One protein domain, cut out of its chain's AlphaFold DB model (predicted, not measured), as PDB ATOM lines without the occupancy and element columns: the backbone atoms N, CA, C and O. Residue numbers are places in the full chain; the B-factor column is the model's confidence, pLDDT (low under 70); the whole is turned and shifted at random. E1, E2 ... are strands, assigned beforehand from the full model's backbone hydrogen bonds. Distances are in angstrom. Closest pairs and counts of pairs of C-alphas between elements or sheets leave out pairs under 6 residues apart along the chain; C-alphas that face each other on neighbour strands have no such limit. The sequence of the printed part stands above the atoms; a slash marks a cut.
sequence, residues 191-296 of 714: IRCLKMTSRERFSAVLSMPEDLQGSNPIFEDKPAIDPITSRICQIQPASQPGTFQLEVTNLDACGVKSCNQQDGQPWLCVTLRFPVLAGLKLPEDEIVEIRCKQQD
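Overview. This is residues 191 to 296 of the 714 residues of an uncharacterized protein of Daphnia magna (UniProt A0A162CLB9). This is a small sandwich of two antiparallel sheets, only partly face to face and with their strands crossed: a gently twisted sheet of four strands covers a strongly twisted sheet of three. A long unnamed stretch, residues 208 to 232, leaves the first sheet after E2, pairs briefly with E6 of the second through residues 218 to 219, and returns to the first at E3. The printed part has 106 residues with seven named strands, E1 to E7 along the chain, and no named helix; the sheet orders are E1 - E2 - E4 - E3 and E5 - E6 - E7. The class is all strand, though under half of the residues, 45 of 106, are in named elements. The whole is compact, with a radius of gyration of the C-alphas of 13.7 A and spans of 37 by 29 by 26 A.

Arrangement. Start at residues 191 to 195, E1, which form a hairpin with E2, residues 200 to 207; look for N 192 and O 203, 2.8 A apart. On the other side of E2 is E4, residues 243 to 248, antiparallel at 170 degrees, with N 204 and O 246 at 3.0 A. E4 forms a hairpin with the edge strand E3, residues 233 to 237, where N 234 and O 247 are 2.8 A apart. The second sheet is a meander, each strand the antiparallel neighbour of the one before: E5, residues 257 to 260, E6, residues 266 to 274, and E7, residues 286 to 293. There you will find N 259 and O 267 at 2.8 A, and N 270 and O 290 at 3.0 A. The two sheets make a sandwich, two sheets face to face, their strands at 59 degrees and the facing parts 10.1 A centre to centre. The closest C-alphas of E1 and E7 are those of Cys 193 and Cys 292, 6.4 A apart. E2 and E7 are near each other, with 5 pairs of C-alphas within 10 A, while E3 and E7 are apart.

Along the chain. Find C-alpha 191 at (217.225, 150.456, 197.052), where E1 begins. E2 runs 23.5 A from C-alpha 200 to C-alpha 207, and E4 runs 16.7 A. E6, the longest strand, begins at C-alpha 266, (225.460, 142.445, 207.635), and runs 26.0 A. E7 runs 23.1 A and ends at C-alpha 293, (222.692, 147.654, 203.352).

Size, cuts and confidence. The two C-alphas farthest apart, those of Thr 197 and Asp 211, are 39.4 A apart. The printed part has no cut. The links E2 to E3 and E6 to E7 are long, with 25 and 11 residues. The mean pLDDT of the printed part is 86.1; residues 211, 213, 262 and 296 are under 70.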
ATOM      1  N   ILE A 191     217.405 151.626 196.183       85.94
ATOM      2  CA  ILE A 191     217.225 150.456 197.052       85.94
ATOM      3  C   ILE A 191     217.082 150.929 198.506       85.94
ATOM      4  O   ILE A 191     217.943 151.642 199.020       85.94
ATOM      5  N   ARG A 192     216.001 150.523 199.181       85.81
ATOM      6  CA  ARG A 192     215.706 150.844 200.588       85.81
ATOM      7  C   ARG A 192     215.348 149.571 201.350       85.81
ATOM      8  O   ARG A 192     214.416 148.871 200.949       85.81
ATOM      9  N   CYS A 193     216.038 149.290 202.460       88.94
ATOM     10  CA  CYS A 193     215.787 148.081 203.251       88.94
ATOM     11  C   CYS A 193     215.764 148.329 204.756       88.94
ATOM     12  O   CYS A 193     216.653 148.953 205.333       88.94
ATOM     13  N   LEU A 194     214.741 147.764 205.385       84.75
ATOM     14  CA  LEU A 194     214.356 147.949 206.771       84.75
ATOM     15  C   LEU A 194     214.093 146.566 207.384       84.75
ATOM     16  O   LEU A 194     213.184 145.864 206.945       84.75
ATOM     17  N   LYS A 195     214.863 146.175 208.406       84.06
ATOM     18  CA  LYS A 195     214.606 144.961 209.204       84.06
ATOM     19  C   LYS A 195     214.363 145.353 210.664       84.06
ATOM     20  O   LYS A 195     215.295 145.565 211.450       84.06
ATOM     21  N   MET A 196     213.088 145.528 211.015       74.62
ATOM     22  CA  MET A 196     212.628 145.856 212.367       74.62
ATOM     23  C   MET A 196     211.797 144.713 212.949       74.62
ATOM     24  O   MET A 196     211.251 143.892 212.224       74.62
ATOM     25  N   THR A 197     211.707 144.654 214.277       75.25
ATOM     26  CA  THR A 197     210.953 143.618 215.012       75.25
ATOM     27  C   THR A 197     209.445 143.679 214.766       75.25
ATOM     28  O   THR A 197     208.748 142.686 214.925       75.25
ATOM     29  N   SER A 198     208.949 144.860 214.406       75.56
ATOM     30  CA  SER A 198     207.556 145.197 214.103       75.56
ATOM     31  C   SER A 198     207.216 145.087 212.614       75.56
ATOM     32  O   SER A 198     206.057 144.872 212.257       75.56
ATOM     33  N   ARG A 199     208.202 145.328 211.742       81.75
ATOM     34  CA  ARG A 199     207.993 145.563 210.316       81.75
ATOM     35  C   ARG A 199     209.273 145.305 209.538       81.75
ATOM     36  O   ARG A 199     210.325 145.868 209.840       81.75
ATOM     37  N   GLU A 200     209.160 144.527 208.478       89.06
ATOM     38  CA  GLU A 200     210.237 144.363 207.517       89.06
ATOM     39  C   GLU A 200     209.828 144.964 206.171       89.06
ATOM     40  O   GLU A 200     208.646 145.009 205.818       89.06
ATOM     41  N   ARG A 201     210.804 145.491 205.430       89.88
ATOM     42  CA  ARG A 201     210.599 145.985 204.072       89.88
ATOM     43  C   ARG A 201     211.899 145.923 203.285       89.88
ATOM     44  O   ARG A 201     212.913 146.436 203.744       89.88
ATOM     45  N   PHE A 202     211.858 145.363 202.088       93.00
ATOM     46  CA  PHE A 202     212.911 145.495 201.085       93.00
ATOM     47  C   PHE A 202     212.237 146.022 199.825       93.00
ATOM     48  O   PHE A 202     211.343 145.374 199.288       93.00
ATOM     49  N   SER A 203     212.616 147.214 199.378       91.12
ATOM     50  CA  SER A 203     212.065 147.820 198.167       91.12
ATOM     51  C   SER A 203     213.177 148.321 197.265       91.12
ATOM     52  O   SER A 203     214.090 148.993 197.747       91.12
ATOM     53  N   ALA A 204     213.089 148.013 195.975       90.81
ATOM     54  CA  ALA A 204     214.053 148.440 194.972       90.81
ATOM     55  C   ALA A 204     213.340 148.849 193.680       90.81
ATOM     56  O   ALA A 204     212.433 148.147 193.239       90.81
ATOM     57  N   VAL A 205     213.770 149.946 193.057       88.81
ATOM     58  CA  VAL A 205     213.406 150.274 191.669       88.81
ATOM     59  C   VAL A 205     214.615 149.980 190.795       88.81
ATOM     60  O   VAL A 205     215.677 150.561 191.016       88.81
ATOM     61  N   LEU A 206     214.467 149.058 189.843       85.75
ATOM     62  CA  LEU A 206     215.559 148.529 189.029       85.75
ATOM     63  C   LEU A 206     215.268 148.703 187.536       85.75
ATOM     64  O   LEU A 206     214.133 148.545 187.092       85.75
ATOM     65  N   SER A 207     216.309 149.009 186.763       83.44
ATOM     66  CA  SER A 207     216.279 149.013 185.299       83.44
ATOM     67  C   SER A 207     216.499 147.598 184.767       83.44
ATOM     68  O   SER A 207     217.509 146.973 185.094       83.44
ATOM     69  N   MET A 208     215.571 147.109 183.950       73.62
ATOM     70  CA  MET A 208     215.672 145.834 183.246       73.62
ATOM     71  C   MET A 208     216.684 145.952 182.091       73.62
ATOM     72  O   MET A 208     216.615 146.934 181.345       73.62
ATOM     73  N   PRO A 209     217.609 144.988 181.929       70.00
ATOM     74  CA  PRO A 209     218.480 144.899 180.756       70.00
ATOM     75  C   PRO A 209     217.682 144.820 179.444       70.00
ATOM     76  O   PRO A 209     216.571 144.288 179.424       70.00
ATOM     77  N   GLU A 210     218.217 145.381 178.355       71.25
ATOM     78  CA  GLU A 210     217.495 145.492 177.072       71.25
ATOM     79  C   GLU A 210     217.224 144.131 176.411       71.25
ATOM     80  O   GLU A 210     216.197 143.937 175.768       71.25
ATOM     81  N   ASP A 211     218.106 143.169 176.657       69.44
ATOM     82  CA  ASP A 211     218.053 141.763 176.258       69.44
ATOM     83  C   ASP A 211     217.044 140.909 177.050       69.44
ATOM     84  O   ASP A 211     216.636 139.851 176.572       69.44
ATOM     85  N   LEU A 212     216.571 141.376 178.213       70.75
ATOM     86  CA  LEU A 212     215.598 140.663 179.059       70.75
ATOM     87  C   LEU A 212     214.160 141.205 178.977       70.75
ATOM     88  O   LEU A 212     213.279 140.731 179.707       70.75
ATOM     89  N   GLN A 213     213.906 142.180 178.098       67.81
ATOM     90  CA  GLN A 213     212.617 142.863 177.951       67.81
ATOM     91  C   GLN A 213     211.494 141.903 177.519       67.81
ATOM     92  O   GLN A 213     211.319 141.596 176.343       67.81
ATOM     93  N   GLY A 214     210.705 141.448 178.497       70.06
ATOM     94  CA  GLY A 214     209.599 140.501 178.312       70.06
ATOM     95  C   GLY A 214     209.630 139.305 179.269       70.06
ATOM     96  O   GLY A 214     208.619 138.622 179.420       70.06
ATOM     97  N   SER A 215     210.751 139.071 179.959       76.62
ATOM     98  CA  SER A 215     210.832 138.072 181.030       76.62
ATOM     99  C   SER A 215     210.228 138.611 182.337       76.62
ATOM    100  O   SER A 215     210.523 139.726 182.771       76.62
ATOM    101  N   ASN A 216     209.379 137.811 182.990       85.12
ATOM    102  CA  ASN A 216     208.864 138.129 184.324       85.12
ATOM    103  C   ASN A 216     209.850 137.590 185.379       85.12
ATOM    104  O   ASN A 216     209.966 136.367 185.502       85.12
ATOM    105  N   PRO A 217     210.558 138.448 186.140       90.12
ATOM    106  CA  PRO A 217     211.501 137.994 187.157       90.12
ATOM    107  C   PRO A 217     210.792 137.248 188.289       90.12
ATOM    108  O   PRO A 217     209.715 137.648 188.724       90.12
ATOM    109  N   ILE A 218     211.432 136.204 188.810       92.31
ATOM    110  CA  ILE A 218     210.939 135.376 189.919       92.31
ATOM    111  C   ILE A 218     211.971 135.288 191.048       92.31
ATOM    112  O   ILE A 218     213.170 135.456 190.830       92.31
ATOM    113  N   PHE A 219     211.517 135.003 192.270       93.69
ATOM    114  CA  PHE A 219     212.397 134.809 193.426       93.69
ATOM    115  C   PHE A 219     213.099 133.448 193.341       93.69
ATOM    116  O   PHE A 219     212.448 132.408 193.437       93.69
ATOM    117  N   GLU A 220     214.425 133.436 193.199       93.31
ATOM    118  CA  GLU A 220     215.187 132.198 192.970       93.31
ATOM    119  C   GLU A 220     215.178 131.267 194.192       93.31
ATOM    120  O   GLU A 220     214.991 130.061 194.058       93.31
ATOM    121  N   ASP A 221     215.290 131.825 195.402       91.12
ATOM    122  CA  ASP A 221     215.205 131.053 196.649       91.12
ATOM    123  C   ASP A 221     213.754 130.615 196.985       91.12
ATOM    124  O   ASP A 221     213.543 129.825 197.913       91.12
ATOM    125  N   LYS A 222     212.735 131.141 196.275       90.88
ATOM    126  CA  LYS A 222     211.290 130.928 196.531       90.88
ATOM    127  C   LYS A 222     210.436 130.904 195.238       90.88
ATOM    128  O   LYS A 222     209.465 131.657 195.135       90.88
ATOM    129  N   PRO A 223     210.699 129.997 194.278       85.81
ATOM    130  CA  PRO A 223     210.075 130.032 192.948       85.81
ATOM    131  C   PRO A 223     208.578 129.675 192.931       85.81
ATOM    132  O   PRO A 223     207.914 129.865 191.919       85.81
ATOM    133  N   ALA A 224     208.032 129.154 194.036       87.06
ATOM    134  CA  ALA A 224     206.605 128.857 194.181       87.06
ATOM    135  C   ALA A 224     205.742 130.095 194.506       87.06
ATOM    136  O   ALA A 224     204.518 129.988 194.558       87.06
ATOM    137  N   ILE A 225     206.361 131.252 194.775       89.94
ATOM    138  CA  ILE A 225     205.651 132.507 195.029       89.94
ATOM    139  C   ILE A 225     205.520 133.262 193.710       89.94
ATOM    140  O   ILE A 225     206.521 133.709 193.153       89.94
ATOM    141  N   ASP A 226     204.285 133.444 193.247       88.38
ATOM    142  CA  ASP A 226     203.988 134.330 192.124       88.38
ATOM    143  C   ASP A 226     204.227 135.802 192.538       88.38
ATOM    144  O   ASP A 226     203.548 136.302 193.447       88.38
ATOM    145  N   PRO A 227     205.184 136.504 191.898       88.19
ATOM    146  CA  PRO A 227     205.548 137.874 192.239       88.19
ATOM    147  C   PRO A 227     204.493 138.915 191.836       88.19
ATOM    148  O   PRO A 227     204.580 140.060 192.274       88.19
ATOM    149  N   ILE A 228     203.503 138.558 191.012       87.31
ATOM    150  CA  ILE A 228     202.457 139.483 190.558       87.31
ATOM    151  C   ILE A 228     201.257 139.438 191.513       87.31
ATOM    152  O   ILE A 228     200.725 140.483 191.892       87.31
ATOM    153  N   THR A 229     200.830 138.240 191.932       89.62
ATOM    154  CA  THR A 229     199.625 138.063 192.767       89.62
ATOM    155  C   THR A 229     199.886 138.067 194.275       89.62
ATOM    156  O   THR A 229     198.969 138.351 195.056       89.62
ATOM    157  N   SER A 230     201.115 137.788 194.722       91.19
ATOM    158  CA  SER A 230     201.477 137.853 196.142       91.19
ATOM    159  C   SER A 230     201.299 139.268 196.705       91.19
ATOM    160  O   SER A 230     201.566 140.265 196.043       91.19
ATOM    161  N   ARG A 231     200.871 139.384 197.967       89.69
ATOM    162  CA  ARG A 231     200.857 140.669 198.707       89.69
ATOM    163  C   ARG A 231     202.129 140.908 199.521       89.69
ATOM    164  O   ARG A 231     202.288 141.970 200.112       89.69
ATOM    165  N   ILE A 232     202.983 139.891 199.612       93.25
ATOM    166  CA  ILE A 232     204.132 139.855 200.521       93.25
ATOM    167  C   ILE A 232     205.440 140.024 199.747       93.25
ATOM    168  O   ILE A 232     206.359 140.663 200.254       93.25
ATOM    169  N   CYS A 233     205.488 139.488 198.523       94.38
ATOM    170  CA  CYS A 233     206.634 139.492 197.620       94.38
ATOM    171  C   CYS A 233     206.159 139.982 196.246       94.38
ATOM    172  O   CYS A 233     205.685 139.180 195.449       94.38
ATOM    173  N   GLN A 234     206.211 141.288 195.995       94.00
ATOM    174  CA  GLN A 234     205.709 141.901 194.767       94.00
ATOM    175  C   GLN A 234     206.842 142.298 193.831       94.00
ATOM    176  O   GLN A 234     207.821 142.904 194.263       94.00
ATOM    177  N   ILE A 235     206.682 142.000 192.544       91.94
ATOM    178  CA  ILE A 235     207.479 142.588 191.469       91.94
ATOM    179  C   ILE A 235     206.513 143.075 190.394       91.94
ATOM    180  O   ILE A 235     205.773 142.287 189.809       91.94
ATOM    181  N   GLN A 236     206.491 144.386 190.168       90.06
ATOM    182  CA  GLN A 236     205.581 145.039 189.226       90.06
ATOM    183  C   GLN A 236     206.377 145.919 188.255       90.06
ATOM    184  O   GLN A 236     207.393 146.487 188.662       90.06
ATOM    185  N   PRO A 237     205.946 146.079 186.991       85.62
ATOM    186  CA  PRO A 237     206.508 147.107 186.122       85.62
ATOM    187  C   PRO A 237     206.281 148.483 186.762       85.62
ATOM    188  O   PRO A 237     205.187 148.784 187.243       85.62
ATOM    189  N   ALA A 238     207.324 149.307 186.804       83.81
ATOM    190  CA  ALA A 238     207.243 150.650 187.363       83.81
ATOM    191  C   ALA A 238     206.790 151.663 186.292       83.81
ATOM    192  O   ALA A 238     206.637 151.339 185.117       83.81
ATOM    193  N   SER A 239     206.569 152.917 186.702       81.94
ATOM    194  CA  SER A 239     206.020 153.978 185.834       81.94
ATOM    195  C   SER A 239     206.900 154.332 184.617       81.94
ATOM    196  O   SER A 239     206.429 154.968 183.676       81.94
ATOM    197  N   GLN A 240     208.180 153.937 184.614       81.12
ATOM    198  CA  GLN A 240     209.083 154.134 183.476       81.12
ATOM    199  C   GLN A 240     209.242 152.822 182.688       81.12
ATOM    200  O   GLN A 240     209.485 151.778 183.302       81.12
ATOM    201  N   PRO A 241     209.147 152.846 181.343       76.56
ATOM    202  CA  PRO A 241     209.352 151.653 180.526       76.56
ATOM    203  C   PRO A 241     210.759 151.089 180.758       76.56
ATOM    204  O   PRO A 241     211.715 151.844 180.934       76.56
ATOM    205  N   GLY A 242     210.879 149.761 180.800       77.69
ATOM    206  CA  GLY A 242     212.144 149.098 181.127       77.69
ATOM    207  C   GLY A 242     212.562 149.211 182.600       77.69
ATOM    208  O   GLY A 242     213.712 148.927 182.919       77.69
ATOM    209  N   THR A 243     211.670 149.599 183.519       85.75
ATOM    210  CA  THR A 243     211.940 149.546 184.968       85.75
ATOM    211  C   THR A 243     210.902 148.714 185.713       85.75
ATOM    212  O   THR A 243     209.734 148.657 185.325       85.75
ATOM    213  N   PHE A 244     211.316 148.073 186.805       86.94
ATOM    214  CA  PHE A 244     210.436 147.318 187.694       86.94
ATOM    215  C   PHE A 244     210.647 147.709 189.159       86.94
ATOM    216  O   PHE A 244     211.755 148.028 189.595       86.94
ATOM    217  N   GLN A 245     209.556 147.685 189.918       90.75
ATOM    218  CA  GLN A 245     209.514 147.911 191.352       90.75
ATOM    219  C   GLN A 245     209.377 146.564 192.065       90.75
ATOM    220  O   GLN A 245     208.365 145.875 191.946       90.75
ATOM    221  N   LEU A 246     210.407 146.215 192.829       92.62
ATOM    222  CA  LEU A 246     210.403 145.137 193.810       92.62
ATOM    223  C   LEU A 246     209.899 145.693 195.148       92.62
ATOM    224  O   LEU A 246     210.426 146.692 195.642       92.62
ATOM    225  N   GLU A 247     208.927 145.026 195.765       93.88
ATOM    226  CA  GLU A 247     208.429 145.321 197.108       93.88
ATOM    227  C   GLU A 247     208.204 144.033 197.912       93.88
ATOM    228  O   GLU A 247     207.307 143.241 197.642       93.88
ATOM    229  N   VAL A 248     209.012 143.841 198.950       94.88
ATOM    230  CA  VAL A 248     208.948 142.712 199.882       94.88
ATOM    231  C   VAL A 248     208.621 143.232 201.278       94.88
ATOM    232  O   VAL A 248     209.234 144.199 201.729       94.88
ATOM    233  N   THR A 249     207.683 142.589 201.982       92.38
ATOM    234  CA  THR A 249     207.251 142.971 203.350       92.38
ATOM    235  C   THR A 249     207.511 141.911 204.427       92.38
ATOM    236  O   THR A 249     207.373 142.196 205.615       92.38
ATOM    237  N   ASN A 250     207.923 140.703 204.036       92.00
ATOM    238  CA  ASN A 250     208.437 139.669 204.933       92.00
ATOM    239  C   ASN A 250     209.676 139.067 204.265       92.00
ATOM    240  O   ASN A 250     209.575 138.468 203.194       92.00
ATOM    241  N   LEU A 251     210.845 139.297 204.857       92.56
ATOM    242  CA  LEU A 251     212.132 139.021 204.220       92.56
ATOM    243  C   LEU A 251     212.332 137.515 204.045       92.56
ATOM    244  O   LEU A 251     212.600 137.042 202.939       92.56
ATOM    245  N   ASP A 252     212.098 136.763 205.116       90.56
ATOM    246  CA  ASP A 252     212.338 135.324 205.166       90.56
ATOM    247  C   ASP A 252     211.348 134.551 204.259       90.56
ATOM    248  O   ASP A 252     211.713 133.560 203.617       90.56
ATOM    249  N   ALA A 253     210.102 135.034 204.133       91.75
ATOM    250  CA  ALA A 253     209.093 134.456 203.242       91.75
ATOM    251  C   ALA A 253     209.461 134.592 201.756       91.75
ATOM    252  O   ALA A 253     209.224 133.657 200.994       91.75
ATOM    253  N   CYS A 254     210.066 135.715 201.358       93.50
ATOM    254  CA  CYS A 254     210.440 136.010 199.969       93.50
ATOM    255  C   CYS A 254     211.872 135.573 199.605       93.50
ATOM    256  O   CYS A 254     212.342 135.867 198.509       93.50
ATOM    257  N   GLY A 255     212.574 134.880 200.509       92.06
ATOM    258  CA  GLY A 255     213.933 134.386 200.262       92.06
ATOM    259  C   GLY A 255     215.034 135.435 200.436       92.06
ATOM    260  O   GLY A 255     216.155 135.221 199.987       92.06
ATOM    261  N   VAL A 256     214.751 136.563 201.094       94.19
ATOM    262  CA  VAL A 256     215.783 137.550 201.425       94.19
ATOM    263  C   VAL A 256     216.627 137.019 202.584       94.19
ATOM    264  O   VAL A 256     216.112 136.736 203.664       94.19
ATOM    265  N   LYS A 257     217.938 136.902 202.371       92.38
ATOM    266  CA  LYS A 257     218.902 136.313 203.311       92.38
ATOM    267  C   LYS A 257     219.916 137.343 203.800       92.38
ATOM    268  O   LYS A 257     220.294 138.251 203.063       92.38
ATOM    269  N   SER A 258     220.383 137.193 205.038       89.81
ATOM    270  CA  SER A 258     221.499 137.996 205.544       89.81
ATOM    271  C   SER A 258     222.811 137.504 204.932       89.81
ATOM    272  O   SER A 258     223.200 136.354 205.126       89.81
ATOM    273  N   CYS A 259     223.488 138.378 204.200       89.62
ATOM    274  CA  CYS A 259     224.751 138.126 203.519       89.62
ATOM    275  C   CYS A 259     225.842 139.037 204.098       89.62
ATOM    276  O   CYS A 259     225.591 140.198 204.412       89.62
ATOM    277  N   ASN A 260     227.066 138.529 204.243       82.94
ATOM    278  CA  ASN A 260     228.179 139.319 204.770       82.94
ATOM    279  C   ASN A 260     229.022 139.872 203.620       82.94
ATOM    280  O   ASN A 260     229.436 139.126 202.732       82.94
ATOM    281  N   GLN A 261     229.316 141.172 203.652       78.19
ATOM    282  CA  GLN A 261     230.335 141.762 202.782       78.19
ATOM    283  C   GLN A 261     231.737 141.510 203.368       78.19
ATOM    284  O   GLN A 261     231.870 141.191 204.550       78.19
ATOM    285  N   GLN A 262     232.792 141.685 202.564       67.56
ATOM    286  CA  GLN A 262     234.192 141.521 202.997       67.56
ATOM    287  C   GLN A 262     234.563 142.390 204.221       67.56
ATOM    288  O   GLN A 262     235.426 141.999 205.000       67.56
ATOM    289  N   ASP A 263     233.853 143.501 204.451       72.56
ATOM    290  CA  ASP A 263     233.999 144.381 205.625       72.56
ATOM    291  C   ASP A 263     233.321 143.864 206.917       72.56
ATOM    292  O   ASP A 263     233.238 144.590 207.911       72.56
ATOM    293  N   GLY A 264     232.757 142.650 206.915       75.06
ATOM    294  CA  GLY A 264     232.107 142.035 208.083       75.06
ATOM    295  C   GLY A 264     230.784 142.684 208.516       75.06
ATOM    296  O   GLY A 264     230.279 142.391 209.596       75.06
ATOM    297  N   GLN A 265     230.218 143.579 207.703       76.38
ATOM    298  CA  GLN A 265     228.902 144.178 207.939       76.38
ATOM    299  C   GLN A 265     227.777 143.261 207.420       76.38
ATOM    300  O   GLN A 265     227.945 142.669 206.347       76.38
ATOM    301  N   PRO A 266     226.625 143.180 208.115       81.94
ATOM    302  CA  PRO A 266     225.460 142.445 207.635       81.94
ATOM    303  C   PRO A 266     224.723 143.237 206.545       81.94
ATOM    304  O   PRO A 266     224.337 144.392 206.735       81.94
ATOM    305  N   TRP A 267     224.503 142.594 205.405       89.69
ATOM    306  CA  TRP A 267     223.675 143.069 204.300       89.69
ATOM    307  C   TRP A 267     222.465 142.149 204.129       89.69
ATOM    308  O   TRP A 267     222.470 141.003 204.574       89.69
ATOM    309  N   LEU A 268     221.426 142.642 203.465       91.94
ATOM    310  CA  LEU A 268     220.292 141.847 203.008       91.94
ATOM    311  C   LEU A 268     220.470 141.585 201.511       91.94
ATOM    312  O   LEU A 268     220.591 142.529 200.732       91.94
ATOM    313  N   CYS A 269     220.493 140.316 201.119       93.06
ATOM    314  CA  CYS A 269     220.585 139.880 199.732       93.06
ATOM    315  C   CYS A 269     219.288 139.189 199.317       93.06
ATOM    316  O   CYS A 269     218.776 138.339 200.044       93.06
ATOM    317  N   VAL A 270     218.784 139.516 198.131       93.81
ATOM    318  CA  VAL A 270     217.695 138.786 197.473       93.81
ATOM    319  C   VAL A 270     218.133 138.413 196.064       93.81
ATOM    320  O   VAL A 270     218.754 139.216 195.369       93.81
ATOM    321  N   THR A 271     217.847 137.182 195.658       93.25
ATOM    322  CA  THR A 271     218.255 136.650 194.358       93.25
ATOM    323  C   THR A 271     217.029 136.530 193.454       93.25
ATOM    324  O   THR A 271     216.087 135.802 193.775       93.25
ATOM    325  N   LEU A 272     217.031 137.258 192.337       92.00
ATOM    326  CA  LEU A 272     216.012 137.169 191.292       92.00
ATOM    327  C   LEU A 272     216.555 136.357 190.115       92.00
ATOM    328  O   LEU A 272     217.715 136.522 189.743       92.00
ATOM    329  N   ARG A 273     215.712 135.513 189.516       91.31
ATOM    330  CA  ARG A 273     215.986 134.824 188.249       91.31
ATOM    331  C   ARG A 273     215.066 135.366 187.160       91.31
ATOM    332  O   ARG A 273     213.882 135.581 187.410       91.31
ATOM    333  N   PHE A 274     215.611 135.553 185.965       90.75
ATOM    334  CA  PHE A 274     214.909 135.975 184.758       90.75
ATOM    335  C   PHE A 274     214.800 134.757 183.832       90.75
ATOM    336  O   PHE A 274     215.775 134.410 183.166       90.75
ATOM    337  N   PRO A 275     213.668 134.029 183.857       89.69
ATOM    338  CA  PRO A 275     213.529 132.795 183.101       89.69
ATOM    339  C   PRO A 275     213.332 133.084 181.611       89.69
ATOM    340  O   PRO A 275     212.431 133.842 181.246       89.69
ATOM    341  N   VAL A 276     214.109 132.420 180.751       88.88
ATOM    342  CA  VAL A 276     213.925 132.493 179.287       88.88
ATOM    343  C   VAL A 276     212.615 131.811 178.876       88.88
ATOM    344  O   VAL A 276     211.914 132.272 177.977       88.88
ATOM    345  N   LEU A 277     212.246 130.731 179.573       87.88
ATOM    346  CA  LEU A 277     210.973 130.027 179.410       87.88
ATOM    347  C   LEU A 277     210.245 129.940 180.754       87.88
ATOM    348  O   LEU A 277     210.726 129.323 181.708       87.88
ATOM    349  N   ALA A 278     209.056 130.541 180.826       84.69
ATOM    350  CA  ALA A 278     208.244 130.563 182.038       84.69
ATOM    351  C   ALA A 278     207.935 129.142 182.551       84.69
ATOM    352  O   ALA A 278     207.518 128.264 181.799       84.69
ATOM    353  N   GLY A 279     208.131 128.923 183.855       85.12
ATOM    354  CA  GLY A 279     207.892 127.633 184.516       85.12
ATOM    355  C   GLY A 279     209.027 126.607 184.398       85.12
ATOM    356  O   GLY A 279     208.989 125.597 185.098       85.12
ATOM    357  N   LEU A 280     210.055 126.863 183.583       88.06
ATOM    358  CA  LEU A 280     211.251 126.024 183.491       88.06
ATOM    359  C   LEU A 280     212.444 126.667 184.220       88.06
ATOM    360  O   LEU A 280     212.378 127.793 184.725       88.06
ATOM    361  N   LYS A 281     213.535 125.904 184.335       89.00
ATOM    362  CA  LYS A 281     214.839 126.407 184.772       89.00
ATOM    363  C   LYS A 281     215.899 125.961 183.780       89.00
ATOM    364  O   LYS A 281     216.111 124.760 183.617       89.00
ATOM    365  N   LEU A 282     216.524 126.929 183.126       91.56
ATOM    366  CA  LEU A 282     217.507 126.736 182.070       91.56
ATOM    367  C   LEU A 282     218.882 127.265 182.516       91.56
ATOM    368  O   LEU A 282     218.944 128.155 183.364       91.56
ATOM    369  N   PRO A 283     219.996 126.732 181.980       90.62
ATOM    370  CA  PRO A 283     221.320 127.317 182.196       90.62
ATOM    371  C   PRO A 283     221.478 128.693 181.526       90.62
ATOM    372  O   PRO A 283     222.370 129.440 181.913       90.62
ATOM    373  N   GLU A 284     220.613 129.034 180.567       89.56
ATOM    374  CA  GLU A 284     220.501 130.359 179.948       89.56
ATOM    375  C   GLU A 284     219.712 131.382 180.795       89.56
ATOM    376  O   GLU A 284     219.658 132.550 180.423       89.56
ATOM    377  N   ASP A 285     219.093 130.983 181.916       89.31
ATOM    378  CA  ASP A 285     218.367 131.923 182.781       89.31
ATOM    379  C   ASP A 285     219.337 132.861 183.521       89.31
ATOM    380  O   ASP A 285     220.204 132.408 184.277       89.31
ATOM    381  N   GLU A 286     219.142 134.175 183.401       88.06
ATOM    382  CA  GLU A 286     219.965 135.138 184.135       88.06
ATOM    383  C   GLU A 286     219.580 135.222 185.615       88.06
ATOM    384  O   GLU A 286     218.404 135.173 185.986       88.06
ATOM    385  N   ILE A 287     220.581 135.383 186.486       89.56
ATOM    386  CA  ILE A 287     220.400 135.458 187.939       89.56
ATOM    387  C   ILE A 287     221.064 136.728 188.476       89.56
ATOM    388  O   ILE A 287     222.280 136.895 188.393       89.56
ATOM    389  N   VAL A 288     220.263 137.602 189.089       88.00
ATOM    390  CA  VAL A 288     220.699 138.881 189.664       88.00
ATOM    391  C   VAL A 288     220.561 138.837 191.184       88.00
ATOM    392  O   VAL A 288     219.464 138.680 191.724       88.00
ATOM    393  N   GLU A 289     221.673 139.014 191.898       89.38
ATOM    394  CA  GLU A 289     221.665 139.211 193.349       89.38
ATOM    395  C   GLU A 289     221.626 140.707 193.686       89.38
ATOM    396  O   GLU A 289     222.588 141.444 193.468       89.38
ATOM    397  N   ILE A 290     220.517 141.154 194.272       90.25
ATOM    398  CA  ILE A 290     220.346 142.526 194.743       90.25
ATOM    399  C   ILE A 290     220.816 142.579 196.194       90.25
ATOM    400  O   ILE A 290     220.219 141.957 197.076       90.25
ATOM    401  N   ARG A 291     221.879 143.346 196.450       88.88
ATOM    402  CA  ARG A 291     222.436 143.550 197.793       88.88
ATOM    403  C   ARG A 291     222.009 144.897 198.346       88.88
ATOM    404  O   ARG A 291     222.130 145.918 197.676       88.88
ATOM    405  N   CYS A 292     221.569 144.906 199.594       88.12
ATOM    406  CA  CYS A 292     221.092 146.097 200.267       88.12
ATOM    407  C   CYS A 292     221.665 146.210 201.677       88.12
ATOM    408  O   CYS A 292     221.527 145.299 202.495       88.12
ATOM    409  N   LYS A 293     222.287 147.349 201.984       86.25
ATOM    410  CA  LYS A 293     222.692 147.654 203.352       86.25
ATOM    411  C   LYS A 293     221.439 148.001 204.152       86.25
ATOM    412  O   LYS A 293     220.638 148.825 203.715       86.25
ATOM    413  N   GLN A 294     221.265 147.382 205.316       80.94
ATOM    414  CA  GLN A 294     220.158 147.716 206.206       80.94
ATOM    415  C   GLN A 294     220.251 149.191 206.632       80.94
ATOM    416  O   GLN A 294     221.321 149.652 207.033       80.94
ATOM    417  N   GLN A 295     219.139 149.928 206.553       70.44
ATOM    418  CA  GLN A 295     219.061 151.293 207.068       70.44
ATOM    419  C   GLN A 295     219.163 151.271 208.601       70.44
ATOM    420  O   GLN A 295     218.445 150.520 209.270       70.44
ATOM    421  N   ASP A 296     220.054 152.097 209.153       68.00
ATOM    422  CA  ASP A 296     220.219 152.250 210.599       68.00
ATOM    423  C   ASP A 296     218.890 152.701 211.230       68.00
ATOM    424  O   ASP A 296     218.220 153.592 210.711       68.00
TER     425      ASP A 296